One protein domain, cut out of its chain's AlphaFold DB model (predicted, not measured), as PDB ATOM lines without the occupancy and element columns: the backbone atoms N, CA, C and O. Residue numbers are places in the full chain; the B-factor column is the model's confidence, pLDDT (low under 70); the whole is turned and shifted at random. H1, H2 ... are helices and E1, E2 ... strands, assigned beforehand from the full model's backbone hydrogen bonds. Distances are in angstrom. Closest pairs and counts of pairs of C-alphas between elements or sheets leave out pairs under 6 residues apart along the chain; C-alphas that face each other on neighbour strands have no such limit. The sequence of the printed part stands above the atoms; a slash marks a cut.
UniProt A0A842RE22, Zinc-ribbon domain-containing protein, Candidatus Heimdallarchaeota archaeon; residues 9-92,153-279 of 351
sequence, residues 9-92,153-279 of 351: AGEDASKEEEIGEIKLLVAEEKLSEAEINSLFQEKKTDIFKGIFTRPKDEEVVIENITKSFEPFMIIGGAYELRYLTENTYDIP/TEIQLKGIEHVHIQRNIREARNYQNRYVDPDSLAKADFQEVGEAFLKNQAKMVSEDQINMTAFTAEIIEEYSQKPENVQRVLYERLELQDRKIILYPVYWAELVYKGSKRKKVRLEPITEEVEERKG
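This is residues 9 to 92 and 153 to 279 of the 351 residues of the protein "Zinc-ribbon domain-containing protein" of Candidatus Heimdallarchaeota archaeon (UniProt A0A842RE22). You are looking at a long, narrow, twisted sheet built on three very long strands side by side, E6, E3 and E4, with E3 between the other two; at one end E3 and E4 run on past E6 as a two-stranded arm, residues 85 to 92 and 154 to 161. Short strands E1, E2 and E7 follow one another along the other side of E6, helix H4 packs over part of one face, on E3 and E6, and H1 packs on the opposite face near the far end. The printed part has 211 residues, with four named helices and eight named strands; along the chain come E1, E2, then H1, then E3, E4, E5, then H2, H3, H4, and last E6, E7, E8; the eight strands make one branched sheet, in which E6 has the neighbours E1 and E2, both parallel to it, and E3 and E7, both antiparallel to it, and the class is mixed, helices and strands. The whole is extended, with a radius of gyration of the C-alphas of 26.1 A and spans of 88 by 47 by 25 A.

Find C-alpha 60 at (-0.149, -6.770, 201.849); from there E3, residues 60 to 92, runs 80.2 A and bends by 81 degrees at residue 63. E6, residues 232 to 257, covers 69.8 A, and E4, residues 154 to 174, covers 53.9 A. The short strands are E1, residues 16 to 19, starting at (49.175, 29.155, 201.785), E2, 23 to 27, E5, 190 to 192, E7, 261 to 267, and E8, 274 to 276, ending at (13.204, -3.165, 197.305). Look for H1 at residues 33 to 43, H2 at 196 to 200, H3 at 207 to 210 and H4 at 212 to 223.

Start at E6: E3 lies on one side, antiparallel, with N 72 and O 246 2.9 A apart. On the other side lie E1, E2 and E7; E1 is parallel, N 18 to O 238 2.9 A, E2 parallel, N 25 to O 245 2.8 A, and E7 antiparallel, N 253 to O 265 2.9 A. E4 is antiparallel to E3, N 81 to O 165 2.9 A; E5 is antiparallel to E2, N 26 to O 191 2.9 A. E6, E7 and E8 form a meander, each strand the antiparallel neighbour of the one before, with N 266 and O 275 2.8 A apart. H4 is over E3 and E6 at a height over the sheet of 8.5 A; H1, on the opposite face, is over E6 at 9.0 A. H2 and H3 only graze the sheet. In H1, H2 and H4 every O i to N i+4 pair is within hydrogen-bond range; H3 is too short for one.

The C-alphas of Glu 58 and Thr 153 are farthest apart, 90.3 A. Residues 93 to 152 are not printed, and C-alphas 92 and 153 are 6.1 A apart across this cut. The links H1 to E3 and E4 to E5 are long. Mean pLDDT of the printed part is 92.2; residues 277 to 279 are under 70.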
ATOM      1  N   ALA A   9      69.327  26.896 195.754       87.50
ATOM      2  CA  ALA A   9      69.763  26.978 197.151       87.50
ATOM      3  C   ALA A   9      69.043  28.041 198.016       87.50
ATOM      4  O   ALA A   9      69.490  28.329 199.126       87.50
ATOM      5  N   GLY A  10      67.970  28.666 197.517       87.56
ATOM      6  CA  GLY A  10      67.157  29.604 198.297       87.56
ATOM      7  C   GLY A  10      66.096  28.912 199.163       87.56
ATOM      8  O   GLY A  10      65.804  27.734 198.991       87.56
ATOM      9  N   GLU A  11      65.481  29.659 200.082       91.94
ATOM     10  CA  GLU A  11      64.433  29.125 200.967       91.94
ATOM     11  C   GLU A  11      63.142  28.755 200.208       91.94
ATOM     12  O   GLU A  11      62.782  29.393 199.207       91.94
ATOM     13  N   ASP A  12      62.444  27.738 200.725       94.19
ATOM     14  CA  ASP A  12      61.100  27.315 200.316       94.19
ATOM     15  C   ASP A  12      60.049  28.387 200.653       94.19
ATOM     16  O   ASP A  12      60.026  28.944 201.753       94.19
ATOM     17  N   ALA A  13      59.107  28.616 199.738       93.19
ATOM     18  CA  ALA A  13      57.915  29.405 200.018       93.19
ATOM     19  C   ALA A  13      57.009  28.704 201.048       93.19
ATOM     20  O   ALA A  13      56.732  27.505 200.959       93.19
ATOM     21  N   SER A  14      56.486  29.470 202.010       93.56
ATOM     22  CA  SER A  14      55.493  28.981 202.969       93.56
ATOM     23  C   SER A  14      54.182  28.611 202.273       93.56
ATOM     24  O   SER A  14      53.646  29.425 201.521       93.56
ATOM     25  N   LYS A  15      53.627  27.436 202.591       96.00
ATOM     26  CA  LYS A  15      52.323  26.995 202.084       96.00
ATOM     27  C   LYS A  15      51.193  27.931 202.526       96.00
ATOM     28  O   LYS A  15      50.991  28.150 203.720       96.00
ATOM     29  N   GLU A  16      50.424  28.427 201.564       97.56
ATOM     30  CA  GLU A  16      49.175  29.155 201.785       97.56
ATOM     31  C   GLU A  16      48.017  28.142 201.903       97.56
ATOM     32  O   GLU A  16      47.771  27.366 200.982       97.56
ATOM     33  N   GLU A  17      47.284  28.120 203.021       97.19
ATOM     34  CA  GLU A  17      46.118  27.236 203.196       97.19
ATOM     35  C   GLU A  17      44.842  28.037 203.477       97.19
ATOM     36  O   GLU A  17      44.773  28.824 204.421       97.19
ATOM     37  N   GLU A  18      43.808  27.802 202.669       97.75
ATOM     38  CA  GLU A  18      42.498  28.442 202.775       97.75
ATOM     39  C   GLU A  18      41.402  27.371 202.844       97.75
ATOM     40  O   GLU A  18      40.995  26.793 201.836       97.75
ATOM     41  N   ILE A  19      40.921  27.082 204.055       97.94
ATOM     42  CA  ILE A  19      39.933  26.026 204.311       97.94
ATOM     43  C   ILE A  19      38.597  26.675 204.689       97.94
ATOM     44  O   ILE A  19      38.469  27.275 205.754       97.94
ATOM     45  N   GLY A  20      37.597  26.542 203.813       96.62
ATOM     46  CA  GLY A  20      36.263  27.118 203.995       96.62
ATOM     47  C   GLY A  20      35.441  26.440 205.095       96.62
ATOM     48  O   GLY A  20      35.754  25.338 205.553       96.62
ATOM     49  N   GLU A  21      34.357  27.086 205.522       97.12
ATOM     50  CA  GLU A  21      33.427  26.535 206.516       97.12
ATOM     51  C   GLU A  21      32.656  25.313 205.982       97.12
ATOM     52  O   GLU A  21      32.397  25.191 204.785       97.12
ATOM     53  N   ILE A  22      32.267  24.400 206.880       97.38
ATOM     54  CA  ILE A  22      31.486  23.209 206.522       97.38
ATOM     55  C   ILE A  22      30.004  23.576 206.486       97.38
ATOM     56  O   ILE A  22      29.417  23.893 207.521       97.38
ATOM     57  N   LYS A  23      29.376  23.457 205.318       97.94
ATOM     58  CA  LYS A  23      27.932  23.665 205.157       97.94
ATOM     59  C   LYS A  23      27.168  22.361 205.313       97.94
ATOM     60  O   LYS A  23      27.542  21.351 204.721       97.94
ATOM     61  N   LEU A  24      26.071  22.385 206.063       98.00
ATOM     62  CA  LEU A  24      25.144  21.263 206.175       98.00
ATOM     63  C   LEU A  24      23.867  21.601 205.396       98.00
ATOM     64  O   LEU A  24      23.171  22.565 205.707       98.00
ATOM     65  N   LEU A  25      23.588  20.813 204.362       98.00
ATOM     66  CA  LEU A  25      22.509  21.022 203.402       98.00
ATOM     67  C   LEU A  25      21.512  19.861 203.461       98.00
ATOM     68  O   LEU A  25      21.904  18.704 203.617       98.00
ATOM     69  N   VAL A  26      20.229  20.154 203.276       97.50
ATOM     70  CA  VAL A  26      19.153  19.166 203.126       97.50
ATOM     71  C   VAL A  26      18.522  19.357 201.756       97.50
ATOM     72  O   VAL A  26      18.199  20.482 201.384       97.50
ATOM     73  N   ALA A  27      18.367  18.272 201.000       96.44
ATOM     74  CA  ALA A  27      17.693  18.311 199.707       96.44
ATOM     75  C   ALA A  27      16.172  18.449 199.894       96.44
ATOM     76  O   ALA A  27      15.583  17.731 200.706       96.44
ATOM     77  N   GLU A  28      15.542  19.360 199.153       94.25
ATOM     78  CA  GLU A  28      14.101  19.609 199.249       94.25
ATOM     79  C   GLU A  28      13.271  18.471 198.625       94.25
ATOM     80  O   GLU A  28      13.654  17.838 197.636       94.25
ATOM     81  N   GLU A  29      12.115  18.189 199.229       91.44
ATOM     82  CA  GLU A  29      11.225  17.094 198.836       91.44
ATOM     83  C   GLU A  29      10.185  17.575 197.827       91.44
ATOM     84  O   GLU A  29       9.493  18.565 198.060       91.44
ATOM     85  N   LYS A  30      10.029  16.841 196.719       90.88
ATOM     86  CA  LYS A  30       9.033  17.164 195.683       90.88
ATOM     87  C   LYS A  30       7.647  16.600 195.997       90.88
ATOM     88  O   LYS A  30       6.667  17.048 195.413       90.88
ATOM     89  N   LEU A  31       7.580  15.612 196.889       90.94
ATOM     90  CA  LEU A  31       6.368  14.877 197.240       90.94
ATOM     91  C   LEU A  31       5.879  15.240 198.641       90.94
ATOM     92  O   LEU A  31       6.651  15.237 199.600       90.94
ATOM     93  N   SER A  32       4.571  15.443 198.779       93.19
ATOM     94  CA  SER A  32       3.906  15.494 200.079       93.19
ATOM     95  C   SER A  32       3.800  14.105 200.721       93.19
ATOM     96  O   SER A  32       3.831  13.068 200.050       93.19
ATOM     97  N   GLU A  33       3.574  14.063 202.039       91.62
ATOM     98  CA  GLU A  33       3.339  12.806 202.763       91.62
ATOM     99  C   GLU A  33       2.157  12.001 202.191       91.62
ATOM    100  O   GLU A  33       2.175  10.770 202.231       91.62
ATOM    101  N   ALA A  34       1.148  12.666 201.618       94.38
ATOM    102  CA  ALA A  34       0.008  12.008 200.982       94.38
ATOM    103  C   ALA A  34       0.412  11.270 199.691       94.38
ATOM    104  O   ALA A  34      -0.009  10.133 199.472       94.38
ATOM    105  N   GLU A  35       1.267  11.878 198.867       94.69
ATOM    106  CA  GLU A  35       1.787  11.273 197.633       94.69
ATOM    107  C   GLU A  35       2.752  10.123 197.942       94.69
ATOM    108  O   GLU A  35       2.642   9.054 197.346       94.69
ATOM    109  N   ILE A  36       3.613  10.284 198.951       93.38
ATOM    110  CA  ILE A  36       4.485   9.222 199.478       93.38
ATOM    111  C   ILE A  36       3.670   8.004 199.944       93.38
ATOM    112  O   ILE A  36       3.986   6.867 199.586       93.38
ATOM    113  N   ASN A  37       2.589   8.226 200.701       94.31
ATOM    114  CA  ASN A  37       1.672   7.156 201.100       94.31
ATOM    115  C   ASN A  37       1.009   6.496 199.878       94.31
ATOM    116  O   ASN A  37       0.947   5.268 199.812       94.31
ATOM    117  N   SER A  38       0.553   7.290 198.904       94.25
ATOM    118  CA  SER A  38      -0.076   6.799 197.672       94.25
ATOM    119  C   SER A  38       0.864   5.899 196.856       94.25
ATOM    120  O   SER A  38       0.496   4.774 196.516       94.25
ATOM    121  N   LEU A  39       2.112   6.329 196.632       93.50
ATOM    122  CA  LEU A  39       3.129   5.552 195.912       93.50
ATOM    123  C   LEU A  39       3.419   4.211 196.596       93.50
ATOM    124  O   LEU A  39       3.451   3.173 195.930       93.50
ATOM    125  N   PHE A  40       3.581   4.190 197.923       94.19
ATOM    126  CA  PHE A  40       3.768   2.921 198.629       94.19
ATOM    127  C   PHE A  40       2.531   2.018 198.542       94.19
ATOM    128  O   PHE A  40       2.699   0.811 198.365       94.19
ATOM    129  N   GLN A  41       1.308   2.559 198.617       94.19
ATOM    130  CA  GLN A  41       0.082   1.765 198.450       94.19
ATOM    131  C   GLN A  41      -0.030   1.175 197.037       94.19
ATOM    132  O   GLN A  41      -0.351  -0.003 196.908       94.19
ATOM    133  N   GLU A  42       0.304   1.937 195.992       92.62
ATOM    134  CA  GLU A  42       0.299   1.455 194.606       92.62
ATOM    135  C   GLU A  42       1.313   0.311 194.404       92.62
ATOM    136  O   GLU A  42       0.974  -0.758 193.887       92.62
ATOM    137  N   LYS A  43       2.564   0.494 194.859       90.88
ATOM    138  CA  LYS A  43       3.648  -0.473 194.607       90.88
ATOM    139  C   LYS A  43       3.677  -1.664 195.576       90.88
ATOM    140  O   LYS A  43       4.352  -2.653 195.278       90.88
ATOM    141  N   LYS A  44       2.977  -1.642 196.722       92.44
ATOM    142  CA  LYS A  44       3.117  -2.688 197.769       92.44
ATOM    143  C   LYS A  44       2.896  -4.113 197.251       92.44
ATOM    144  O   LYS A  44       3.582  -5.035 197.694       92.44
ATOM    145  N   THR A  45       1.973  -4.315 196.306       93.06
ATOM    146  CA  THR A  45       1.693  -5.655 195.765       93.06
ATOM    147  C   THR A  45       2.783  -6.125 194.800       93.06
ATOM    148  O   THR A  45       3.133  -7.304 194.837       93.06
ATOM    149  N   ASP A  46       3.372  -5.228 193.993       91.00
ATOM    150  CA  ASP A  46       4.485  -5.534 193.077       91.00
ATOM    151  C   ASP A  46       5.689  -6.112 193.818       91.00
ATOM    152  O   ASP A  46       6.257  -7.119 193.395       91.00
ATOM    153  N   ILE A  47       6.009  -5.538 194.977       89.38
ATOM    154  CA  ILE A  47       7.118  -5.955 195.843       89.38
ATOM    155  C   ILE A  47       7.005  -7.432 196.285       89.38
ATOM    156  O   ILE A  47       8.018  -8.063 196.597       89.38
ATOM    157  N   PHE A  48       5.807  -8.026 196.272       89.69
ATOM    158  CA  PHE A  48       5.582  -9.449 196.571       89.69
ATOM    159  C   PHE A  48       5.097 -10.277 195.362       89.69
ATOM    160  O   PHE A  48       4.772 -11.459 195.531       89.69
ATOM    161  N   LYS A  49       5.077  -9.720 194.141       89.81
ATOM    162  CA  LYS A  49       4.802 -10.503 192.924       89.81
ATOM    163  C   LYS A  49       5.940 -11.496 192.674       89.81
ATOM    164  O   LYS A  49       7.123 -11.174 192.732       89.81
ATOM    165  N   GLY A  50       5.557 -12.734 192.389       85.88
ATOM    166  CA  GLY A  50       6.445 -13.835 192.027       85.88
ATOM    167  C   GLY A  50       5.931 -14.545 190.780       85.88
ATOM    168  O   GLY A  50       4.792 -14.329 190.367       85.88
ATOM    169  N   ILE A  51       6.753 -15.425 190.200       81.44
ATOM    170  CA  ILE A  51       6.511 -16.067 188.889       81.44
ATOM    171  C   ILE A  51       5.107 -16.702 188.787       81.44
ATOM    172  O   ILE A  51       4.477 -16.633 187.736       81.44
ATOM    173  N   PHE A  52       4.591 -17.255 189.891       84.12
ATOM    174  CA  PHE A  52       3.264 -17.881 189.974       84.12
ATOM    175  C   PHE A  52       2.343 -17.260 191.040       84.12
ATOM    176  O   PHE A  52       1.294 -17.819 191.349       84.12
ATOM    177  N   THR A  53       2.716 -16.121 191.634       83.81
ATOM    178  CA  THR A  53       1.983 -15.516 192.759       83.81
ATOM    179  C   THR A  53       1.779 -14.025 192.552       83.81
ATOM    180  O   THR A  53       2.737 -13.253 192.561       83.81
ATOM    181  N   ARG A  54       0.516 -13.611 192.431       89.56
ATOM    182  CA  ARG A  54       0.095 -12.210 192.497       89.56
ATOM    183  C   ARG A  54      -0.630 -12.014 193.833       89.56
ATOM    184  O   ARG A  54      -1.696 -12.611 193.989       89.56
ATOM    185  N   PRO A  55      -0.052 -11.280 194.801       92.88
ATOM    186  CA  PRO A  55      -0.760 -10.889 196.016       92.88
ATOM    187  C   PRO A  55      -2.024 -10.108 195.665       92.88
ATOM    188  O   PRO A  55      -2.034  -9.383 194.666       92.88
ATOM    189  N   LYS A  56      -3.057 -10.212 196.501       93.62
ATOM    190  CA  LYS A  56      -4.111  -9.193 196.513       93.62
ATOM    191  C   LYS A  56      -3.672  -7.969 197.318       93.62
ATOM    192  O   LYS A  56      -2.696  -8.035 198.066       93.62
ATOM    193  N   ASP A  57      -4.420  -6.881 197.190       93.88
ATOM    194  CA  ASP A  57      -4.142  -5.637 197.903       93.88
ATOM    195  C   ASP A  57      -4.291  -5.787 199.425       93.88
ATOM    196  O   ASP A  57      -3.417  -5.375 200.186       93.88
ATOM    197  N   GLU A  58      -5.337  -6.492 199.863       93.69
ATOM    198  CA  GLU A  58      -5.665  -6.710 201.278       93.69
ATOM    199  C   GLU A  58      -4.736  -7.743 201.941       93.69
ATOM    200  O   GLU A  58      -4.716  -7.894 203.162       93.69
ATOM    201  N   GLU A  59      -3.952  -8.475 201.144       94.56
ATOM    202  CA  GLU A  59      -2.967  -9.439 201.636       94.56
ATOM    203  C   GLU A  59      -1.622  -8.787 202.003       94.56
ATOM    204  O   GLU A  59      -0.806  -9.449 202.654       94.56
ATOM    205  N   VAL A  60      -1.379  -7.534 201.585       95.69
ATOM    206  CA  VAL A  60      -0.149  -6.770 201.849       95.69
ATOM    207  C   VAL A  60      -0.479  -5.495 202.627       95.69
ATOM    208  O   VAL A  60      -1.071  -4.556 202.100       95.69
ATOM    209  N   VAL A  61      -0.042  -5.445 203.883       96.12
ATOM    210  CA  VAL A  61      -0.238  -4.297 204.777       96.12
ATOM    211  C   VAL A  61       1.048  -3.475 204.856       96.12
ATOM    212  O   VAL A  61       2.138  -4.043 204.932       96.12
ATOM    213  N   ILE A  62       0.927  -2.147 204.861       96.19
ATOM    214  CA  ILE A  62       2.002  -1.241 205.282       96.19
ATOM    215  C   ILE A  62       1.877  -1.086 206.802       96.19
ATOM    216  O   ILE A  62       0.869  -0.564 207.268       96.19
ATOM    217  N   GLU A  63       2.849  -1.565 207.581       94.88
ATOM    218  CA  GLU A  63       2.812  -1.424 209.049       94.88
ATOM    219  C   GLU A  63       3.382  -0.086 209.531       94.88
ATOM    220  O   GLU A  63       2.933   0.446 210.543       94.88
ATOM    221  N   ASN A  64       4.385   0.446 208.832       94.25
ATOM    222  CA  ASN A  64       5.080   1.675 209.200       94.25
ATOM    223  C   ASN A  64       5.694   2.328 207.951       94.25
ATOM    224  O   ASN A  64       6.169   1.619 207.059       94.25
ATOM    225  N   ILE A  65       5.730   3.661 207.919       93.88
ATOM    226  CA  ILE A  65       6.535   4.463 206.991       93.88
ATOM    227  C   ILE A  65       7.409   5.390 207.839       93.88
ATOM    228  O   ILE A  65       6.909   6.119 208.690       93.88
ATOM    229  N   THR A  66       8.722   5.365 207.627       92.50
ATOM    230  CA  THR A  66       9.686   6.163 208.397       92.50
ATOM    231  C   THR A  66      10.585   6.968 207.468       92.50
ATOM    232  O   THR A  66      11.206   6.415 206.558       92.50
ATOM    233  N   LYS A  67      10.664   8.279 207.714       92.69
ATOM    234  CA  LYS A  67      11.603   9.197 207.064       92.69
ATOM    235  C   LYS A  67      12.995   9.046 207.675       92.69
ATOM    236  O   LYS A  67      13.136   8.904 208.886       92.69
ATOM    237  N   SER A  68      14.012   9.089 206.830       92.44
ATOM    238  CA  SER A  68      15.433   9.027 207.178       92.44
ATOM    239  C   SER A  68      16.227   9.937 206.239       92.44
ATOM    240  O   SER A  68      15.641  10.537 205.339       92.44
ATOM    241  N   PHE A  69      17.545  10.025 206.421       93.38
ATOM    242  CA  PHE A  69      18.421  10.786 205.533       93.38
ATOM    243  C   PHE A  69      19.644   9.958 205.138       93.38
ATOM    244  O   PHE A  69      20.209   9.244 205.965       93.38
ATOM    245  N   GLU A  70      20.045  10.064 203.875       92.81
ATOM    246  CA  GLU A  70      21.221   9.423 203.295       92.81
ATOM    247  C   GLU A  70      22.296  10.504 203.063       92.81
ATOM    248  O   GLU A  70      22.084  11.401 202.238       92.81
ATOM    249  N   PRO A  71      23.399  10.501 203.840       95.88
ATOM    250  CA  PRO A  71      24.387  11.570 203.805       95.88
ATOM    251  C   PRO A  71      25.466  11.346 202.738       95.88
ATOM    252  O   PRO A  71      25.953  10.227 202.530       95.88
ATOM    253  N   PHE A  72      25.896  12.454 202.139       96.62
ATOM    254  CA  PHE A  72      27.068  12.549 201.275       96.62
ATOM    255  C   PHE A  72      27.950  13.703 201.751       96.62
ATOM    256  O   PHE A  72      27.461  14.805 201.992       96.62
ATOM    257  N   MET A  73      29.248  13.459 201.876       97.81
ATOM    258  CA  MET A  73      30.254  14.491 202.107       97.81
ATOM    259  C   MET A  73      30.848  14.918 200.766       97.81
ATOM    260  O   MET A  73      31.104  14.061 199.924       97.81
ATOM    261  N   ILE A  74      31.081  16.215 200.565       98.12
ATOM    262  CA  ILE A  74      31.683  16.789 199.355       98.12
ATOM    263  C   ILE A  74      32.761  17.799 199.759       98.12
ATOM    264  O   ILE A  74      32.550  18.588 200.682       98.12
ATOM    265  N   ILE A  75      33.896  17.775 199.060       98.50
ATOM    266  CA  ILE A  75      34.979  18.757 199.155       98.50
ATOM    267  C   ILE A  75      35.370  19.184 197.734       98.50
ATOM    268  O   ILE A  75      35.922  18.397 196.965       98.50
ATOM    269  N   GLY A  76      35.090  20.442 197.392       98.19
ATOM    270  CA  GLY A  76      35.594  21.102 196.184       98.19
ATOM    271  C   GLY A  76      36.662  22.153 196.497       98.19
ATOM    272  O   GLY A  76      36.587  22.838 197.523       98.19
ATOM    273  N   GLY A  77      37.651  22.292 195.614       98.06
ATOM    274  CA  GLY A  77      38.807  23.161 195.834       98.06
ATOM    275  C   GLY A  77      39.866  23.097 194.731       98.06
ATOM    276  O   GLY A  77      39.618  22.572 193.643       98.06
ATOM    277  N   ALA A  78      41.063  23.596 195.026       98.31
ATOM    278  CA  ALA A  78      42.229  23.539 194.149       98.31
ATOM    279  C   ALA A  78      43.537  23.440 194.953       98.31
ATOM    280  O   ALA A  78      43.630  23.943 196.071       98.31
ATOM    281  N   TYR A  79      44.556  22.827 194.356       98.50
ATOM    282  CA  TYR A  79      45.937  22.842 194.836       98.50
ATOM    283  C   TYR A  79      46.856  23.346 193.723       98.50
ATOM    284  O   TYR A  79      46.784  22.861 192.591       98.50
ATOM    285  N   GLU A  80      47.721  24.302 194.044       98.31
ATOM    286  CA  GLU A  80      48.732  24.846 193.142       98.31
ATOM    287  C   GLU A  80      50.117  24.714 193.783       98.31
ATOM    288  O   GLU A  80      50.313  25.100 194.933       98.31
ATOM    289  N   LEU A  81      51.083  24.185 193.032       98.12
ATOM    290  CA  LEU A  81      52.478  24.047 193.442       98.12
ATOM    291  C   LEU A  81      53.381  24.505 192.296       98.12
ATOM    292  O   LEU A  81      53.305  23.974 191.187       98.12
ATOM    293  N   ARG A  82      54.274  25.455 192.568       97.12
ATOM    294  CA  ARG A  82      55.356  25.861 191.667       97.12
ATOM    295  C   ARG A  82      56.685  25.596 192.344       97.12
ATOM    296  O   ARG A  82      56.869  25.987 193.496       97.12
ATOM    297  N   TYR A  83      57.599  24.938 191.650       96.44
ATOM    298  CA  TYR A  83      58.868  24.513 192.228       96.44
ATOM    299  C   TYR A  83      60.002  24.498 191.207       96.44
ATOM    300  O   TYR A  83      59.767  24.456 189.999       96.44
ATOM    301  N   LEU A  84      61.228  24.527 191.722       95.50
ATOM    302  CA  LEU A  84      62.447  24.217 190.996       95.50
ATOM    303  C   LEU A  84      62.814  22.747 191.208       95.50
ATOM    304  O   LEU A  84      62.787  22.240 192.335       95.50
ATOM    305  N   THR A  85      63.185  22.088 190.117       95.25
ATOM    306  CA  THR A  85      63.892  20.804 190.098       95.25
ATOM    307  C   THR A  85      65.098  20.935 189.187       95.25
ATOM    308  O   THR A  85      65.099  21.737 188.256       95.25
ATOM    309  N   GLU A  86      66.103  20.107 189.419       93.00
ATOM    310  CA  GLU A  86      67.221  19.917 188.510       93.00
ATOM    311  C   GLU A  86      67.081  18.539 187.875       93.00
ATOM    312  O   GLU A  86      66.847  17.556 188.580       93.00
ATOM    313  N   ASN A  87      67.203  18.469 186.554       89.62
ATOM    314  CA  ASN A  87      67.216  17.214 185.813       89.62
ATOM    315  C   ASN A  87      68.490  17.139 184.965       89.62
ATOM    316  O   ASN A  87      69.029  18.164 184.539       89.62
ATOM    317  N   THR A  88      68.945  15.915 184.697       89.12
ATOM    318  CA  THR A  88      70.007  15.638 183.725       89.12
ATOM    319  C   THR A  88      69.393  14.943 182.516       89.12
ATOM    320  O   THR A  88      68.697  13.939 182.662       89.12
ATOM    321  N   TYR A  89      69.653  15.477 181.326       86.56
ATOM    322  CA  TYR A  89      69.184  14.945 180.054       86.56
ATOM    323  C   TYR A  89      70.342  14.306 179.287       86.56
ATOM    324  O   TYR A  89      71.214  15.020 178.791       86.56
ATOM    325  N   ASP A  90      70.316  12.980 179.150       87.56
ATOM    326  CA  ASP A  90      71.194  12.247 178.234       87.56
ATOM    327  C   ASP A  90      70.685  12.432 176.792       87.56
ATOM    328  O   ASP A  90      69.654  11.871 176.405       87.56
ATOM    329  N   ILE A  91      71.386  13.230 175.983       85.50
ATOM    330  CA  ILE A  91      71.056  13.443 174.569       85.50
ATOM    331  C   ILE A  91      71.994  12.584 173.707       85.50
ATOM    332  O   ILE A  91      73.182  12.902 173.604       85.50
ATOM    333  N   PRO A  92      71.495  11.513 173.058       85.94
ATOM    334  CA  PRO A  92      72.307  10.694 172.168       85.94
ATOM    335  C   PRO A  92      72.608  11.452 170.877       85.94
ATOM    336  O   PRO A  92      71.696  11.836 170.139       85.94
ATOM    337  N   THR A 153      77.956   8.071 171.595       70.88
ATOM    338  CA  THR A 153      78.266   9.371 172.195       70.88
ATOM    339  C   THR A 153      76.964  10.020 172.681       70.88
ATOM    340  O   THR A 153      76.026  10.224 171.906       70.88
ATOM    341  N   GLU A 154      76.883  10.297 173.977       79.69
ATOM    342  CA  GLU A 154      75.735  10.894 174.665       79.69
ATOM    343  C   GLU A 154      76.261  12.121 175.427       79.69
ATOM    344  O   GLU A 154      77.238  12.001 176.164       79.69
ATOM    345  N   ILE A 155      75.648  13.298 175.250       83.94
ATOM    346  CA  ILE A 155      75.962  14.478 176.078       83.94
ATOM    347  C   ILE A 155      74.977  14.578 177.237       83.94
ATOM    348  O   ILE A 155      73.790  14.298 177.067       83.94
ATOM    349  N   GLN A 156      75.456  15.019 178.397       83.44
ATOM    350  CA  GLN A 156      74.618  15.251 179.570       83.44
ATOM    351  C   GLN A 156      74.340  16.743 179.736       83.44
ATOM    352  O   GLN A 156      75.247  17.516 180.034       83.44
ATOM    353  N   LEU A 157      73.077  17.151 179.583       83.50
ATOM    354  CA  LEU A 157      72.636  18.496 179.954       83.50
ATOM    355  C   LEU A 157      71.991  18.462 181.337       83.50
ATOM    356  O   LEU A 157      70.839  18.053 181.477       83.50
ATOM    357  N   LYS A 158      72.727  18.911 182.350       85.81
ATOM    358  CA  LYS A 158      72.164  19.282 183.654       85.81
ATOM    359  C   LYS A 158      71.451  20.629 183.506       85.81
ATOM    360  O   LYS A 158      71.989  21.499 182.827       85.81
ATOM    361  N   GLY A 159      70.270  20.809 184.093       87.56
ATOM    362  CA  GLY A 159      69.533  22.072 183.985       87.56
ATOM    363  C   GLY A 159      68.410  22.233 185.009       87.56
ATOM    364  O   GLY A 159      67.858  21.251 185.504       87.56
ATOM    365  N   ILE A 160      68.078  23.491 185.313       90.38
ATOM    366  CA  ILE A 160      67.058  23.878 186.300       90.38
ATOM    367  C   ILE A 160      65.712  24.120 185.602       90.38
ATOM    368  O   ILE A 160      65.597  24.974 184.723       90.38
ATOM    369  N   GLU A 161      64.672  23.412 186.032       91.62
ATOM    370  CA  GLU A 161      63.299  23.542 185.536       91.62
ATOM    371  C   GLU A 161      62.382  24.201 186.565       91.62
ATOM    372  O   GLU A 161      62.290  23.758 187.709       91.62
ATOM    373  N   HIS A 162      61.620  25.207 186.129       94.19
ATOM    374  CA  HIS A 162      60.481  25.741 186.876       94.19
ATOM    375  C   HIS A 162      59.215  24.972 186.482       94.19
ATOM    376  O   HIS A 162      58.606  25.235 185.443       94.19
ATOM    377  N   VAL A 163      58.811  24.029 187.330       95.38
ATOM    378  CA  VAL A 163      57.614  23.203 187.137       95.38
ATOM    379  C   VAL A 163      56.420  23.841 187.847       95.38
ATOM    380  O   VAL A 163      56.535  24.331 188.970       95.38
ATOM    381  N   HIS A 164      55.253  23.813 187.202       97.12
ATOM    382  CA  HIS A 164      53.983  24.283 187.756       97.12
ATOM    383  C   HIS A 164      52.932  23.169 187.667       97.12
ATOM    384  O   HIS A 164      52.554  22.738 186.579       97.12
ATOM    385  N   ILE A 165      52.463  22.714 188.827       96.75
ATOM    386  CA  ILE A 165      51.386  21.739 188.996       96.75
ATOM    387  C   ILE A 165      50.135  22.481 189.473       96.75
ATOM    388  O   ILE A 165      50.176  23.185 190.478       96.75
ATOM    389  N   GLN A 166      49.010  22.251 188.798       97.31
ATOM    390  CA  GLN A 166      47.689  22.688 189.244       97.31
ATOM    391  C   GLN A 166      46.741  21.480 189.261       97.31
ATOM    392  O   GLN A 166      46.599  20.778 188.259       97.31
ATOM    393  N   ARG A 167      46.102  21.218 190.404       97.31
ATOM    394  CA  ARG A 167      45.132  20.131 190.612       97.31
ATOM    395  C   ARG A 167      43.786  20.736 191.011       97.31
ATOM    396  O   ARG A 167      43.712  21.467 191.992       97.31
ATOM    397  N   ASN A 168      42.716  20.399 190.293       97.44
ATOM    398  CA  ASN A 168      41.351  20.688 190.745       97.44
ATOM    399  C   ASN A 168      40.893  19.567 191.686       97.44
ATOM    400  O   ASN A 168      41.046  18.390 191.359       97.44
ATOM    401  N   ILE A 169      40.324  19.931 192.833       97.94
ATOM    402  CA  ILE A 169      39.834  19.010 193.865       97.94
ATOM    403  C   ILE A 169      38.310  18.974 193.756       97.94
ATOM    404  O   ILE A 169      37.664  20.024 193.792       97.94
ATOM    405  N   ARG A 170      37.716  17.787 193.590       97.06
ATOM    406  CA  ARG A 170      36.257  17.641 193.463       97.06
ATOM    407  C   ARG A 170      35.783  16.270 193.943       97.06
ATOM    408  O   ARG A 170      35.274  15.459 193.173       97.06
ATOM    409  N   GLU A 171      35.948  16.047 195.235       97.81
ATOM    410  CA  GLU A 171      35.733  14.755 195.869       97.81
ATOM    411  C   GLU A 171      34.373  14.670 196.554       97.81
ATOM    412  O   GLU A 171      33.943  15.608 197.226       97.81
ATOM    413  N   ALA A 172      33.693  13.530 196.412       97.44
ATOM    414  CA  ALA A 172      32.466  13.242 197.143       97.44
ATOM    415  C   ALA A 172      32.416  11.786 197.607       97.44
ATOM    416  O   ALA A 172      32.832  10.866 196.901       97.44
ATOM    417  N   ARG A 173      31.887  11.568 198.813       96.38
ATOM    418  CA  ARG A 173      31.792  10.248 199.444       96.38
ATOM    419  C   ARG A 173      30.444  10.042 200.127       96.38
ATOM    420  O   ARG A 173      29.886  10.973 200.700       96.38
ATOM    421  N   ASN A 174      29.924   8.818 200.093       93.50
ATOM    422  CA  ASN A 174      28.697   8.447 200.809       93.50
ATOM    423  C   ASN A 174      28.966   8.011 202.265       93.50
ATOM    424  O   ASN A 174      30.114   7.871 202.686       93.50
ATOM    425  N   TYR A 175      27.897   7.685 203.001       87.94
ATOM    426  CA  TYR A 175      27.914   7.132 204.370       87.94
ATOM    427  C   TYR A 175      28.798   5.878 204.608       87.94
ATOM    428  O   TYR A 175      28.924   5.433 205.748       87.94
ATOM    429  N   GLN A 176      29.377   5.262 203.566       89.06
ATOM    430  CA  GLN A 176      30.324   4.136 203.657       89.06
ATOM    431  C   GLN A 176      31.785   4.561 203.428       89.06
ATOM    432  O   GLN A 176      32.634   3.697 203.213       89.06
ATOM    433  N   ASN A 177      32.060   5.870 203.405       90.88
ATOM    434  CA  ASN A 177      33.326   6.474 202.983       90.88
ATOM    435  C   ASN A 177      33.765   6.051 201.561       90.88
ATOM    436  O   ASN A 177      34.953   5.980 201.260       90.88
ATOM    437  N   ARG A 178      32.808   5.727 200.676       92.50
ATOM    438  CA  ARG A 178      33.076   5.331 199.283       92.50
ATOM    439  C   ARG A 178      32.901   6.517 198.351       92.50
ATOM    440  O   ARG A 178      31.897   7.215 198.477       92.50
ATOM    441  N   TYR A 179      33.822   6.664 197.398       94.69
ATOM    442  CA  TYR A 179      33.732   7.638 196.310       94.69
ATOM    443  C   TYR A 179      32.384   7.564 195.575       94.69
ATOM    444  O   TYR A 179      31.879   6.474 195.282       94.69
ATOM    445  N   VAL A 180      31.837   8.732 195.252       93.44
ATOM    446  CA  VAL A 180      30.653   8.932 194.413       93.44
ATOM    447  C   VAL A 180      30.956  10.077 193.452       93.44
ATOM    448  O   VAL A 180      31.440  11.116 193.879       93.44
ATOM    449  N   ASP A 181      30.634   9.912 192.168       92.75
ATOM    450  CA  ASP A 181      30.712  11.002 191.190       92.75
ATOM    451  C   ASP A 181      29.752  12.142 191.606       92.75
ATOM    452  O   ASP A 181      28.538  11.903 191.664       92.75
ATOM    453  N   PRO A 182      30.236  13.370 191.882       90.62
ATOM    454  CA  PRO A 182      29.382  14.482 192.296       90.62
ATOM    455  C   PRO A 182      28.293  14.853 191.275       90.62
ATOM    456  O   PRO A 182      27.237  15.337 191.681       90.62
ATOM    457  N   ASP A 183      28.504  14.616 189.972       89.81
ATOM    458  CA  ASP A 183      27.496  14.876 188.928       89.81
ATOM    459  C   ASP A 183      26.432  13.770 188.824       89.81
ATOM    460  O   ASP A 183      25.389  13.975 188.193       89.81
ATOM    461  N   SER A 184      26.656  12.619 189.469       90.06
ATOM    462  CA  SER A 184      25.686  11.518 189.554       90.06
ATOM    463  C   SER A 184      24.629  11.702 190.654       90.06
ATOM    464  O   SER A 184      23.649  10.957 190.693       90.06
ATOM    465  N   LEU A 185      24.805  12.693 191.537       90.06
ATOM    466  CA  LEU A 185      23.876  12.993 192.627       90.06
ATOM    467  C   LEU A 185      22.538  13.556 192.108       90.06
ATOM    468  O   LEU A 185      22.474  14.261 191.096       90.06
ATOM    469  N   ALA A 186      21.446  13.248 192.814       88.88
ATOM    470  CA  ALA A 186      20.102  13.641 192.401       88.88
ATOM    471  C   ALA A 186      19.919  15.170 192.435       88.88
ATOM    472  O   ALA A 186      20.123  15.817 193.460       88.88
ATOM    473  N   LYS A 187      19.488  15.756 191.312       90.75
ATOM    474  CA  LYS A 187      19.294  17.209 191.206       90.75
ATOM    475  C   LYS A 187      18.049  17.654 191.980       90.75
ATOM    476  O   LYS A 187      16.920  17.276 191.642       90.75
ATOM    477  N   ALA A 188      18.298  18.470 192.995       93.38
ATOM    478  CA  ALA A 188      17.333  19.044 193.917       93.38
ATOM    479  C   ALA A 188      17.715  20.495 194.234       93.38
ATOM    480  O   ALA A 188      18.859  20.900 194.020       93.38
ATOM    481  N   ASP A 189      16.763  21.241 194.777       96.06
ATOM    482  CA  ASP A 189      17.038  22.457 195.532       96.06
ATOM    483  C   ASP A 189      17.491  22.076 196.955       96.06
ATOM    484  O   ASP A 189      17.200  20.974 197.436       96.06
ATOM    485  N   PHE A 190      18.258  22.947 197.619       96.50
ATOM    486  CA  PHE A 190      18.904  22.636 198.898       96.50
ATOM    487  C   PHE A 190      18.712  23.749 199.930       96.50
ATOM    488  O   PHE A 190      19.102  24.894 199.697       96.50
ATOM    489  N   GLN A 191      18.225  23.379 201.114       97.38
ATOM    490  CA  GLN A 191      18.153  24.258 202.277       97.38
ATOM    491  C   GLN A 191      19.392  24.076 203.169       97.38
ATOM    492  O   GLN A 191      19.729  22.955 203.548       97.38
ATOM    493  N   GLU A 192      20.049  25.173 203.556       97.81
ATOM    494  CA  GLU A 192      21.123  25.154 204.564       97.81
ATOM    495  C   GLU A 192      20.533  25.079 205.986       97.81
ATOM    496  O   GLU A 192      19.582  25.794 206.319       97.81
ATOM    497  N   VAL A 193      21.070  24.187 206.826       97.31
ATOM    498  CA  VAL A 193      20.557  23.885 208.174       97.31
ATOM    499  C   VAL A 193      21.700  23.746 209.187       97.31
ATOM    500  O   VAL A 193      22.785  23.281 208.860       97.31
ATOM    501  N   GLY A 194      21.468  24.108 210.452       94.62
ATOM    502  CA  GLY A 194      22.460  23.916 211.524       94.62
ATOM    503  C   GLY A 194      22.450  22.506 212.132       94.62
ATOM    504  O   GLY A 194      21.495  21.750 211.953       94.62
ATOM    505  N   GLU A 195      23.457  22.174 212.956       92.25
ATOM    506  CA  GLU A 195      23.587  20.876 213.661       92.25
ATOM    507  C   GLU A 195      22.326  20.416 214.417       92.25
ATOM    508  O   GLU A 195      22.095  19.220 214.614       92.25
ATOM    509  N   ALA A 196      21.498  21.364 214.865       93.56
ATOM    510  CA  ALA A 196      20.221  21.076 215.505       93.56
ATOM    511  C   ALA A 196      19.301  20.218 214.612       93.56
ATOM    512  O   ALA A 196      18.451  19.503 215.141       93.56
ATOM    513  N   PHE A 197      19.483  20.233 213.289       94.62
ATOM    514  CA  PHE A 197      18.794  19.344 212.358       94.62
ATOM    515  C   PHE A 197      19.196  17.875 212.549       94.62
ATOM    516  O   PHE A 197      18.316  17.027 212.687       94.62
ATOM    517  N   LEU A 198      20.497  17.575 212.658       90.69
ATOM    518  CA  LEU A 198      21.012  16.228 212.957       90.69
ATOM    519  C   LEU A 198      20.447  15.722 214.289       90.69
ATOM    520  O   LEU A 198      19.858  14.648 214.373       90.69
ATOM    521  N   LYS A 199      20.535  16.566 215.321       89.06
ATOM    522  CA  LYS A 199      20.141  16.236 216.698       89.06
ATOM    523  C   LYS A 199      18.621  16.084 216.882       89.06
ATOM    524  O   LYS A 199      18.194  15.418 217.824       89.06
ATOM    525  N   ASN A 200      17.790  16.651 215.996       90.94
ATOM    526  CA  ASN A 200      16.323  16.621 216.119       90.94
ATOM    527  C   ASN A 200      15.595  15.802 215.043       90.94
ATOM    528  O   ASN A 200      14.710  15.022 215.405       90.94
ATOM    529  N   GLN A 201      15.955  15.975 213.766       89.44
ATOM    530  CA  GLN A 201      15.271  15.394 212.601       89.44
ATOM    531  C   GLN A 201      16.069  14.238 211.983       89.44
ATOM    532  O   GLN A 201      15.540  13.140 211.835       89.44
ATOM    533  N   ALA A 202      17.358  14.438 211.697       88.00
ATOM    534  CA  ALA A 202      18.224  13.436 211.069       88.00
ATOM    535  C   ALA A 202      18.982  12.547 212.078       88.00
ATOM    536  O   ALA A 202      20.094  12.105 211.807       88.00
ATOM    537  N   LYS A 203      18.342  12.208 213.210       83.31
ATOM    538  CA  LYS A 203      18.884  11.396 214.330       83.31
ATOM    539  C   LYS A 203      19.418  10.006 213.950       83.31
ATOM    540  O   LYS A 203      19.963   9.302 214.792       83.31
ATOM    541  N   MET A 204      19.161   9.579 212.718       83.00
ATOM    542  CA  MET A 204      19.529   8.277 212.166       83.00
ATOM    543  C   MET A 204      20.895   8.303 211.464       83.00
ATOM    544  O   MET A 204      21.445   7.239 211.194       83.00
ATOM    545  N   VAL A 205      21.431   9.498 211.191       85.62
ATOM    546  CA  VAL A 205      22.791   9.718 210.686       85.62
ATOM    547  C   VAL A 205      23.744   9.758 211.881       85.62
ATOM    548  O   VAL A 205      23.543  10.562 212.792       85.62
ATOM    549  N   SER A 206      24.766   8.899 211.899       86.88
ATOM    550  CA  SER A 206      25.800   8.933 212.944       86.88
ATOM    551  C   SER A 206      26.920   9.910 212.588       86.88
ATOM    552  O   SER A 206      27.189  10.149 211.413       86.88
ATOM    553  N   GLU A 207      27.605  10.453 213.596       86.81
ATOM    554  CA  GLU A 207      28.701  11.415 213.399       86.81
ATOM    555  C   GLU A 207      29.837  10.817 212.538       86.81
ATOM    556  O   GLU A 207      30.376  11.500 211.669       86.81
ATOM    557  N   ASP A 208      30.101   9.508 212.660       86.94
ATOM    558  CA  ASP A 208      31.061   8.769 211.821       86.94
ATOM    559  C   ASP A 208      30.722   8.788 210.317       86.94
ATOM    560  O   ASP A 208      31.623   8.754 209.482       86.94
ATOM    561  N   GLN A 209      29.435   8.848 209.949       87.56
ATOM    562  CA  GLN A 209      28.989   8.876 208.544       87.56
ATOM    563  C   GLN A 209      29.188  10.248 207.883       87.56
ATOM    564  O   GLN A 209      29.046  10.362 206.665       87.56
ATOM    565  N   ILE A 210      29.477  11.280 208.680       91.88
ATOM    566  CA  ILE A 210      29.602  12.682 208.261       91.88
ATOM    567  C   ILE A 210      30.860  13.348 208.844       91.88
ATOM    568  O   ILE A 210      30.888  14.566 209.033       91.88
ATOM    569  N   ASN A 211      31.907  12.561 209.128       95.12
ATOM    570  CA  ASN A 211      33.175  13.043 209.681       95.12
ATOM    571  C   ASN A 211      34.002  13.818 208.634       95.12
ATOM    572  O   ASN A 211      35.040  13.374 208.137       95.12
ATOM    573  N   MET A 212      33.523  15.022 208.326       96.06
ATOM    574  CA  MET A 212      34.128  15.957 207.385       96.06
ATOM    575  C   MET A 212      35.544  16.373 207.806       96.06
ATOM    576  O   MET A 212      36.357  16.697 206.947       96.06
ATOM    577  N   THR A 213      35.876  16.337 209.101       95.44
ATOM    578  CA  THR A 213      37.231  16.627 209.598       95.44
ATOM    579  C   THR A 213      38.230  15.571 209.133       95.44
ATOM    580  O   THR A 213      39.252  15.932 208.556       95.44
ATOM    581  N   ALA A 214      37.917  14.282 209.315       96.38
ATOM    582  CA  ALA A 214      38.758  13.189 208.826       96.38
ATOM    583  C   ALA A 214      38.866  13.210 207.294       96.38
ATOM    584  O   ALA A 214      39.971  13.214 206.761       96.38
ATOM    585  N   PHE A 215      37.735  13.349 206.592       97.31
ATOM    586  CA  PHE A 215      37.722  13.436 205.129       97.31
ATOM    587  C   PHE A 215      38.533  14.636 204.603       97.31
ATOM    588  O   PHE A 215      39.267  14.499 203.631       97.31
ATOM    589  N   THR A 216      38.486  15.794 205.273       97.81
ATOM    590  CA  THR A 216      39.320  16.952 204.899       97.81
ATOM    591  C   THR A 216      40.808  16.659 205.085       97.81
ATOM    592  O   THR A 216      41.593  17.024 204.219       97.81
ATOM    593  N   ALA A 217      41.202  15.983 206.169       97.62
ATOM    594  CA  ALA A 217      42.597  15.601 206.391       97.62
ATOM    595  C   ALA A 217      43.110  14.629 205.312       97.62
ATOM    596  O   ALA A 217      44.186  14.857 204.768       97.62
ATOM    597  N   GLU A 218      42.312  13.619 204.942       97.50
ATOM    598  CA  GLU A 218      42.638  12.698 203.841       97.50
ATOM    599  C   GLU A 218      42.851  13.446 202.511       97.50
ATOM    600  O   GLU A 218      43.830  13.196 201.815       97.50
ATOM    601  N   ILE A 219      41.984  14.410 202.171       97.50
ATOM    602  CA  ILE A 219      42.120  15.202 200.935       97.50
ATOM    603  C   ILE A 219      43.341  16.136 200.971       97.50
ATOM    604  O   ILE A 219      43.995  16.314 199.943       97.50
ATOM    605  N   ILE A 220      43.696  16.699 202.133       97.62
ATOM    606  CA  ILE A 220      44.946  17.461 202.290       97.62
ATOM    607  C   ILE A 220      46.156  16.546 202.032       97.62
ATOM    608  O   ILE A 220      47.050  16.938 201.280       97.62
ATOM    609  N   GLU A 221      46.175  15.345 202.619       97.38
ATOM    610  CA  GLU A 221      47.261  14.362 202.491       97.38
ATOM    611  C   GLU A 221      47.403  13.806 201.065       97.38
ATOM    612  O   GLU A 221      48.523  13.632 200.591       97.38
ATOM    613  N   GLU A 222      46.295  13.561 200.362       96.44
ATOM    614  CA  GLU A 222      46.281  13.057 198.983       96.44
ATOM    615  C   GLU A 222      46.703  14.132 197.968       96.44
ATOM    616  O   GLU A 222      47.578  13.900 197.129       96.44
ATOM    617  N   TYR A 223      46.132  15.338 198.046       96.31
ATOM    618  CA  TYR A 223      46.348  16.363 197.019       96.31
ATOM    619  C   TYR A 223      47.587  17.232 197.241       96.31
ATOM    620  O   TYR A 223      48.097  17.773 196.256       96.31
ATOM    621  N   SER A 224      48.118  17.334 198.467       96.00
ATOM    622  CA  SER A 224      49.336  18.119 198.759       96.00
ATOM    623  C   SER A 224      50.646  17.346 198.540       96.00
ATOM    624  O   SER A 224      51.708  17.819 198.943       96.00
ATOM    625  N   GLN A 225      50.614  16.148 197.938       95.88
ATOM    626  CA  GLN A 225      51.836  15.365 197.717       95.88
ATOM    627  C   GLN A 225      52.739  16.029 196.672       95.88
ATOM    628  O   GLN A 225      52.356  16.186 195.500       95.88
ATOM    629  N   LYS A 226      53.937  16.401 197.133       95.81
ATOM    630  CA  LYS A 226      55.043  16.973 196.362       95.81
ATOM    631  C   LYS A 226      55.839  15.855 195.664       95.81
ATOM    632  O   LYS A 226      56.063  14.819 196.287       95.81
ATOM    633  N   PRO A 227      56.270  16.035 194.402       95.50
ATOM    634  CA  PRO A 227      57.193  15.110 193.737       95.50
ATOM    635  C   PRO A 227      58.528  14.949 194.478       95.50
ATOM    636  O   PRO A 227      59.029  15.900 195.073       95.50
ATOM    637  N   GLU A 228      59.135  13.762 194.392       95.00
ATOM    638  CA  GLU A 228      60.397  13.429 195.082       95.00
ATOM    639  C   GLU A 228      61.604  14.262 194.603       95.00
ATOM    640  O   GLU A 228      62.584  14.386 195.329       95.00
ATOM    641  N   ASN A 229      61.532  14.854 193.402       93.44
ATOM    642  CA  ASN A 229      62.574  15.711 192.826       93.44
ATOM    643  C   ASN A 229      62.379  17.218 193.090       93.44
ATOM    644  O   ASN A 229      63.108  18.035 192.534       93.44
ATOM    645  N   VAL A 230      61.418  17.621 193.928       95.94
ATOM    646  CA  VAL A 230      61.290  19.027 194.353       95.94
ATOM    647  C   VAL A 230      62.539  19.436 195.133       95.94
ATOM    648  O   VAL A 230      62.791  18.912 196.215       95.94
ATOM    649  N   GLN A 231      63.303  20.392 194.601       95.94
ATOM    650  CA  GLN A 231      64.483  20.940 195.279       95.94
ATOM    651  C   GLN A 231      64.183  22.246 196.018       95.94
ATOM    652  O   GLN A 231      64.735  22.470 197.090       95.94
ATOM    653  N   ARG A 232      63.310  23.093 195.454       95.12
ATOM    654  CA  ARG A 232      62.845  24.335 196.089       95.12
ATOM    655  C   ARG A 232      61.422  24.680 195.671       95.12
ATOM    656  O   ARG A 232      61.126  24.763 194.482       95.12
ATOM    657  N   VAL A 233      60.542  24.945 196.624       96.44
ATOM    658  CA  VAL A 233      59.177  25.430 196.392       96.44
ATOM    659  C   VAL A 233      59.188  26.948 196.210       96.44
ATOM    660  O   VAL A 233      59.608  27.687 197.093       96.44
ATOM    661  N   LEU A 234      58.684  27.425 195.071       95.56
ATOM    662  CA  LEU A 234      58.514  28.853 194.770       95.56
ATOM    663  C   LEU A 234      57.112  29.367 195.125       95.56
ATOM    664  O   LEU A 234      56.932  30.559 195.368       95.56
ATOM    665  N   TYR A 235      56.114  28.483 195.109       96.25
ATOM    666  CA  TYR A 235      54.739  28.771 195.507       96.25
ATOM    667  C   TYR A 235      54.028  27.472 195.887       96.25
ATOM    668  O   TYR A 235      54.161  26.478 195.177       96.25
ATOM    669  N   GLU A 236      53.238  27.476 196.955       98.00
ATOM    670  CA  GLU A 236      52.322  26.380 197.268       98.00
ATOM    671  C   GLU A 236      51.045  26.947 197.888       98.00
ATOM    672  O   GLU A 236      51.114  27.627 198.913       98.00
ATOM    673  N   ARG A 237      49.882  26.650 197.300       98.31
ATOM    674  CA  ARG A 237      48.577  27.021 197.857       98.31
ATOM    675  C   ARG A 237      47.573  25.880 197.780       98.31
ATOM    676  O   ARG A 237      47.482  25.182 196.773       98.31
ATOM    677  N   LEU A 238      46.789  25.729 198.843       98.50
ATOM    678  CA  LEU A 238      45.648  24.824 198.922       98.50
ATOM    679  C   LEU A 238      44.380  25.613 199.275       98.50
ATOM    680  O   LEU A 238      44.294  26.205 200.347       98.50
ATOM    681  N   GLU A 239      43.382  25.574 198.395       98.44
ATOM    682  CA  GLU A 239      42.043  26.132 198.612       98.44
ATOM    683  C   GLU A 239      41.028  24.989 198.743       98.44
ATOM    684  O   GLU A 239      40.861  24.208 197.810       98.44
ATOM    685  N   LEU A 240      40.307  24.897 199.864       98.38
ATOM    686  CA  LEU A 240      39.225  23.928 200.098       98.38
ATOM    687  C   LEU A 240      37.936  24.667 200.484       98.38
ATOM    688  O   LEU A 240      37.508  24.641 201.641       98.38
ATOM    689  N   GLN A 241      37.338  25.372 199.522       95.38
ATOM    690  CA  GLN A 241      36.189  26.255 199.759       95.38
ATOM    691  C   GLN A 241      34.830  25.530 199.776       95.38
ATOM    692  O   GLN A 241      33.966  25.892 200.573       95.38
ATOM    693  N   ASP A 242      34.608  24.511 198.936       96.06
ATOM    694  CA  ASP A 242      33.276  23.904 198.760       96.06
ATOM    695  C   ASP A 242      33.081  22.656 199.636       96.06
ATOM    696  O   ASP A 242      32.931  21.536 199.147       96.06
ATOM    697  N   ARG A 243      33.134  22.849 200.960       97.94
ATOM    698  CA  ARG A 243      33.025  21.781 201.970       97.94
ATOM    699  C   ARG A 243      31.571  21.622 202.426       97.94
ATOM    700  O   ARG A 243      31.031  22.479 203.125       97.94
ATOM    701  N   LYS A 244      30.918  20.527 202.030       97.81
ATOM    702  CA  LYS A 244      29.474  20.294 202.233       97.81
ATOM    703  C   LYS A 244      29.169  18.906 202.788       97.81
ATOM    704  O   LYS A 244      29.719  17.912 202.327       97.81
ATOM    705  N   ILE A 245      28.201  18.823 203.691       97.69
ATOM    706  CA  ILE A 245      27.455  17.597 203.998       97.69
ATOM    707  C   ILE A 245      26.062  17.776 203.392       97.69
ATOM    708  O   ILE A 245      25.358  18.711 203.761       97.69
ATOM    709  N   ILE A 246      25.658  16.903 202.470       97.50
ATOM    710  CA  ILE A 246      24.329  16.916 201.849       97.50
ATOM    711  C   ILE A 246      23.517  15.729 202.361       97.50
ATOM    712  O   ILE A 246      23.942  14.579 202.250       97.50
ATOM    713  N   LEU A 247      22.338  16.012 202.910       96.75
ATOM    714  CA  LEU A 247      21.381  15.035 203.414       96.75
ATOM    715  C   LEU A 247      20.233  14.861 202.416       96.75
ATOM    716  O   LEU A 247      19.381  15.743 202.283       96.75
ATOM    717  N   TYR A 248      20.180  13.710 201.748       95.00
ATOM    718  CA  TYR A 248      19.045  13.350 200.897       95.00
ATOM    719  C   TYR A 248      17.963  12.671 201.742       95.00
ATOM    720  O   TYR A 248      18.262  11.665 202.387       95.00
ATOM    721  N   PRO A 249      16.720  13.179 201.782       94.38
ATOM    722  CA  PRO A 249      15.630  12.499 202.467       94.38
ATOM    723  C   PRO A 249      15.292  11.177 201.772       94.38
ATOM    724  O   PRO A 249      15.240  11.094 200.546       94.38
ATOM    725  N   VAL A 250      15.046  10.133 202.561       92.50
ATOM    726  CA  VAL A 250      14.711   8.786 202.081       92.50
ATOM    727  C   VAL A 250      13.616   8.194 202.960       92.50
ATOM    728  O   VAL A 250      13.778   8.093 204.182       92.50
ATOM    729  N   TYR A 251      12.520   7.756 202.343       93.12
ATOM    730  CA  TYR A 251      11.406   7.115 203.038       93.12
ATOM    731  C   TYR A 251      11.510   5.590 202.974       93.12
ATOM    732  O   TYR A 251      11.839   5.013 201.937       93.12
ATOM    733  N   TRP A 252      11.175   4.936 204.086       91.81
ATOM    734  CA  TRP A 252      11.195   3.483 204.222       91.81
ATOM    735  C   TRP A 252       9.837   2.951 204.662       91.81
ATOM    736  O   TRP A 252       9.387   3.268 205.762       91.81
ATOM    737  N   ALA A 253       9.220   2.102 203.843       94.19
ATOM    738  CA  ALA A 253       8.006   1.373 204.199       94.19
ATOM    739  C   ALA A 253       8.334  -0.046 204.684       94.19
ATOM    740  O   ALA A 253       9.075  -0.784 204.025       94.19
ATOM    741  N   GLU A 254       7.741  -0.454 205.806       94.19
ATOM    742  CA  GLU A 254       7.728  -1.847 206.258       94.19
ATOM    743  C   GLU A 254       6.442  -2.528 205.790       94.19
ATOM    744  O   GLU A 254       5.349  -2.244 206.282       94.19
ATOM    745  N   LEU A 255       6.580  -3.426 204.814       94.25
ATOM    746  CA  LEU A 255       5.469  -4.152 204.212       94.25
ATOM    747  C   LEU A 255       5.374  -5.571 204.766       94.25
ATOM    748  O   LEU A 255       6.381  -6.283 204.845       94.25
ATOM    749  N   VAL A 256       4.155  -6.017 205.069       95.56
ATOM    750  CA  VAL A 256       3.876  -7.346 205.621       95.56
ATOM    751  C   VAL A 256       2.844  -8.072 204.766       95.56
ATOM    752  O   VAL A 256       1.660  -7.743 204.760       95.56
ATOM    753  N   TYR A 257       3.300  -9.104 204.058       94.75
ATOM    754  CA  TYR A 257       2.453 -10.003 203.279       94.75
ATOM    755  C   TYR A 257       2.010 -11.194 204.142       94.75
ATOM    756  O   TYR A 257       2.841 -11.895 204.735       94.75
ATOM    757  N   LYS A 258       0.692 -11.423 204.217       92.50
ATOM    758  CA  LYS A 258       0.051 -12.532 204.958       92.50
ATOM    759  C   LYS A 258       0.559 -12.678 206.400       92.50
ATOM    760  O   LYS A 258       0.934 -13.768 206.833       92.50
ATOM    761  N   GLY A 259       0.633 -11.547 207.112       90.06
ATOM    762  CA  GLY A 259       0.970 -11.455 208.541       90.06
ATOM    763  C   GLY A 259       2.343 -12.004 208.950       90.06
ATOM    764  O   GLY A 259       2.584 -12.203 210.135       90.06
ATOM    765  N   SER A 260       3.228 -12.317 207.996       89.25
ATOM    766  CA  SER A 260       4.433 -13.120 208.266       89.25
ATOM    767  C   SER A 260       5.634 -12.767 207.390       89.25
ATOM    768  O   SER A 260       6.762 -12.742 207.878       89.25
ATOM    769  N   LYS A 261       5.430 -12.469 206.101       92.19
ATOM    770  CA  LYS A 261       6.522 -12.143 205.175       92.19
ATOM    771  C   LYS A 261       6.768 -10.639 205.158       92.19
ATOM    772  O   LYS A 261       6.046  -9.902 204.492       92.19
ATOM    773  N   ARG A 262       7.795 -10.206 205.891       93.12
ATOM    774  CA  ARG A 262       8.226  -8.804 205.989       93.12
ATOM    775  C   ARG A 262       9.204  -8.438 204.866       93.12
ATOM    776  O   ARG A 262      10.098  -9.224 204.558       93.12
ATOM    777  N   LYS A 263       9.063  -7.242 204.291       90.94
ATOM    778  CA  LYS A 263      10.035  -6.593 203.390       90.94
ATOM    779  C   LYS A 263      10.161  -5.109 203.747       90.94
ATOM    780  O   LYS A 263       9.182  -4.506 204.176       90.94
ATOM    781  N   LYS A 264      11.344  -4.518 203.537       89.94
ATOM    782  CA  LYS A 264      11.554  -3.064 203.634       89.94
ATOM    783  C   LYS A 264      11.789  -2.476 202.242       89.94
ATOM    784  O   LYS A 264      12.613  -2.996 201.485       89.94
ATOM    785  N   VAL A 265      11.054  -1.418 201.919       89.75
ATOM    786  CA  VAL A 265      11.038  -0.764 200.601       89.75
ATOM    787  C   VAL A 265      11.468   0.686 200.764       89.75
ATOM    788  O   VAL A 265      11.052   1.335 201.719       89.75
ATOM    789  N   ARG A 266      12.309   1.166 199.851       90.62
ATOM    790  CA  ARG A 266      12.858   2.523 199.800       90.62
ATOM    791  C   ARG A 266      12.075   3.351 198.778       90.62
ATOM    792  O   ARG A 266      11.752   2.826 197.717       90.62
ATOM    793  N   LEU A 267      11.818   4.617 199.086       89.50
ATOM    794  CA  LEU A 267      11.361   5.646 198.145       89.50
ATOM    795  C   LEU A 267      12.296   6.854 198.243       89.50
ATOM    796  O   LEU A 267      12.553   7.354 199.344       89.50
ATOM    797  N   GLU A 268      12.755   7.341 197.094       87.81
ATOM    798  CA  GLU A 268      13.402   8.649 196.958       87.81
ATOM    799  C   GLU A 268      12.364   9.725 196.574       87.81
ATOM    800  O   GLU A 268      11.845   9.700 195.458       87.81
ATOM    801  N   PRO A 269      12.079  10.727 197.426       80.50
ATOM    802  CA  PRO A 269      11.075  11.770 197.168       80.50
ATOM    803  C   PRO A 269      11.554  12.875 196.198       80.50
ATOM    804  O   PRO A 269      10.970  13.958 196.148       80.50
ATOM    805  N   ILE A 270      12.640  12.625 195.458       80.62
ATOM    806  CA  ILE A 270      13.299  13.572 194.535       80.62
ATOM    807  C   ILE A 270      13.370  13.004 193.110       80.62
ATOM    808  O   ILE A 270      13.286  13.766 192.141       80.62
ATOM    809  N   THR A 271      13.523  11.685 192.984       78.81
ATOM    810  CA  THR A 271      13.538  10.921 191.725       78.81
ATOM    811  C   THR A 271      12.253  10.112 191.515       78.81
ATOM    812  O   THR A 271      12.028   9.621 190.414       78.81
ATOM    813  N   GLU A 272      11.418   9.987 192.558       80.50
ATOM    814  CA  GLU A 272      10.191   9.176 192.616       80.50
ATOM    815  C   GLU A 272      10.440   7.655 192.494       80.50
ATOM    816  O   GLU A 272       9.502   6.861 192.384       80.50
ATOM    817  N   GLU A 273      11.703   7.214 192.564       76.69
ATOM    818  CA  GLU A 273      12.068   5.804 192.421       76.69
ATOM    819  C   GLU A 273      11.758   4.991 193.695       76.69
ATOM    820  O   GLU A 273      12.197   5.315 194.804       76.69
ATOM    821  N   VAL A 274      11.003   3.897 193.518       74.69
ATOM    822  CA  VAL A 274      10.619   2.939 194.570       74.69
ATOM    823  C   VAL A 274      11.370   1.620 194.370       74.69
ATOM    824  O   VAL A 274      11.124   0.900 193.402       74.69
ATOM    825  N   GLU A 275      12.243   1.256 195.314       76.44
ATOM    826  CA  GLU A 275      13.083   0.052 195.239       76.44
ATOM    827  C   GLU A 275      12.946  -0.874 196.460       76.44
ATOM    828  O   GLU A 275      12.917  -0.449 197.615       76.44
ATOM    829  N   GLU A 276      12.961  -2.192 196.231       70.38
ATOM    830  CA  GLU A 276      13.204  -3.165 197.305       70.38
ATOM    831  C   GLU A 276      14.679  -3.129 197.743       70.38
ATOM    832  O   GLU A 276      15.578  -3.236 196.905       70.38
ATOM    833  N   ARG A 277      14.940  -3.072 199.060       61.28
ATOM    834  CA  ARG A 277      16.302  -2.972 199.606       61.28
ATOM    835  C   ARG A 277      17.165  -4.203 199.283       61.28
ATOM    836  O   ARG A 277      17.127  -5.210 199.988       61.28
ATOM    837  N   LYS A 278      18.012  -4.101 198.256       58.47
ATOM    838  CA  LYS A 278      18.944  -5.165 197.838       58.47
ATOM    839  C   LYS A 278      20.354  -4.925 198.383       58.47
ATOM    840  O   LYS A 278      21.151  -4.189 197.805       58.47
ATOM    841  N   GLY A 279      20.670  -5.605 199.484       57.84
ATOM    842  CA  GLY A 279      22.003  -5.611 200.090       57.84
ATOM    843  C   GLY A 279      22.383  -4.301 200.791       57.84
ATOM    844  O   GLY A 279      21.532  -3.532 201.236       57.84
TER     845      GLY A 279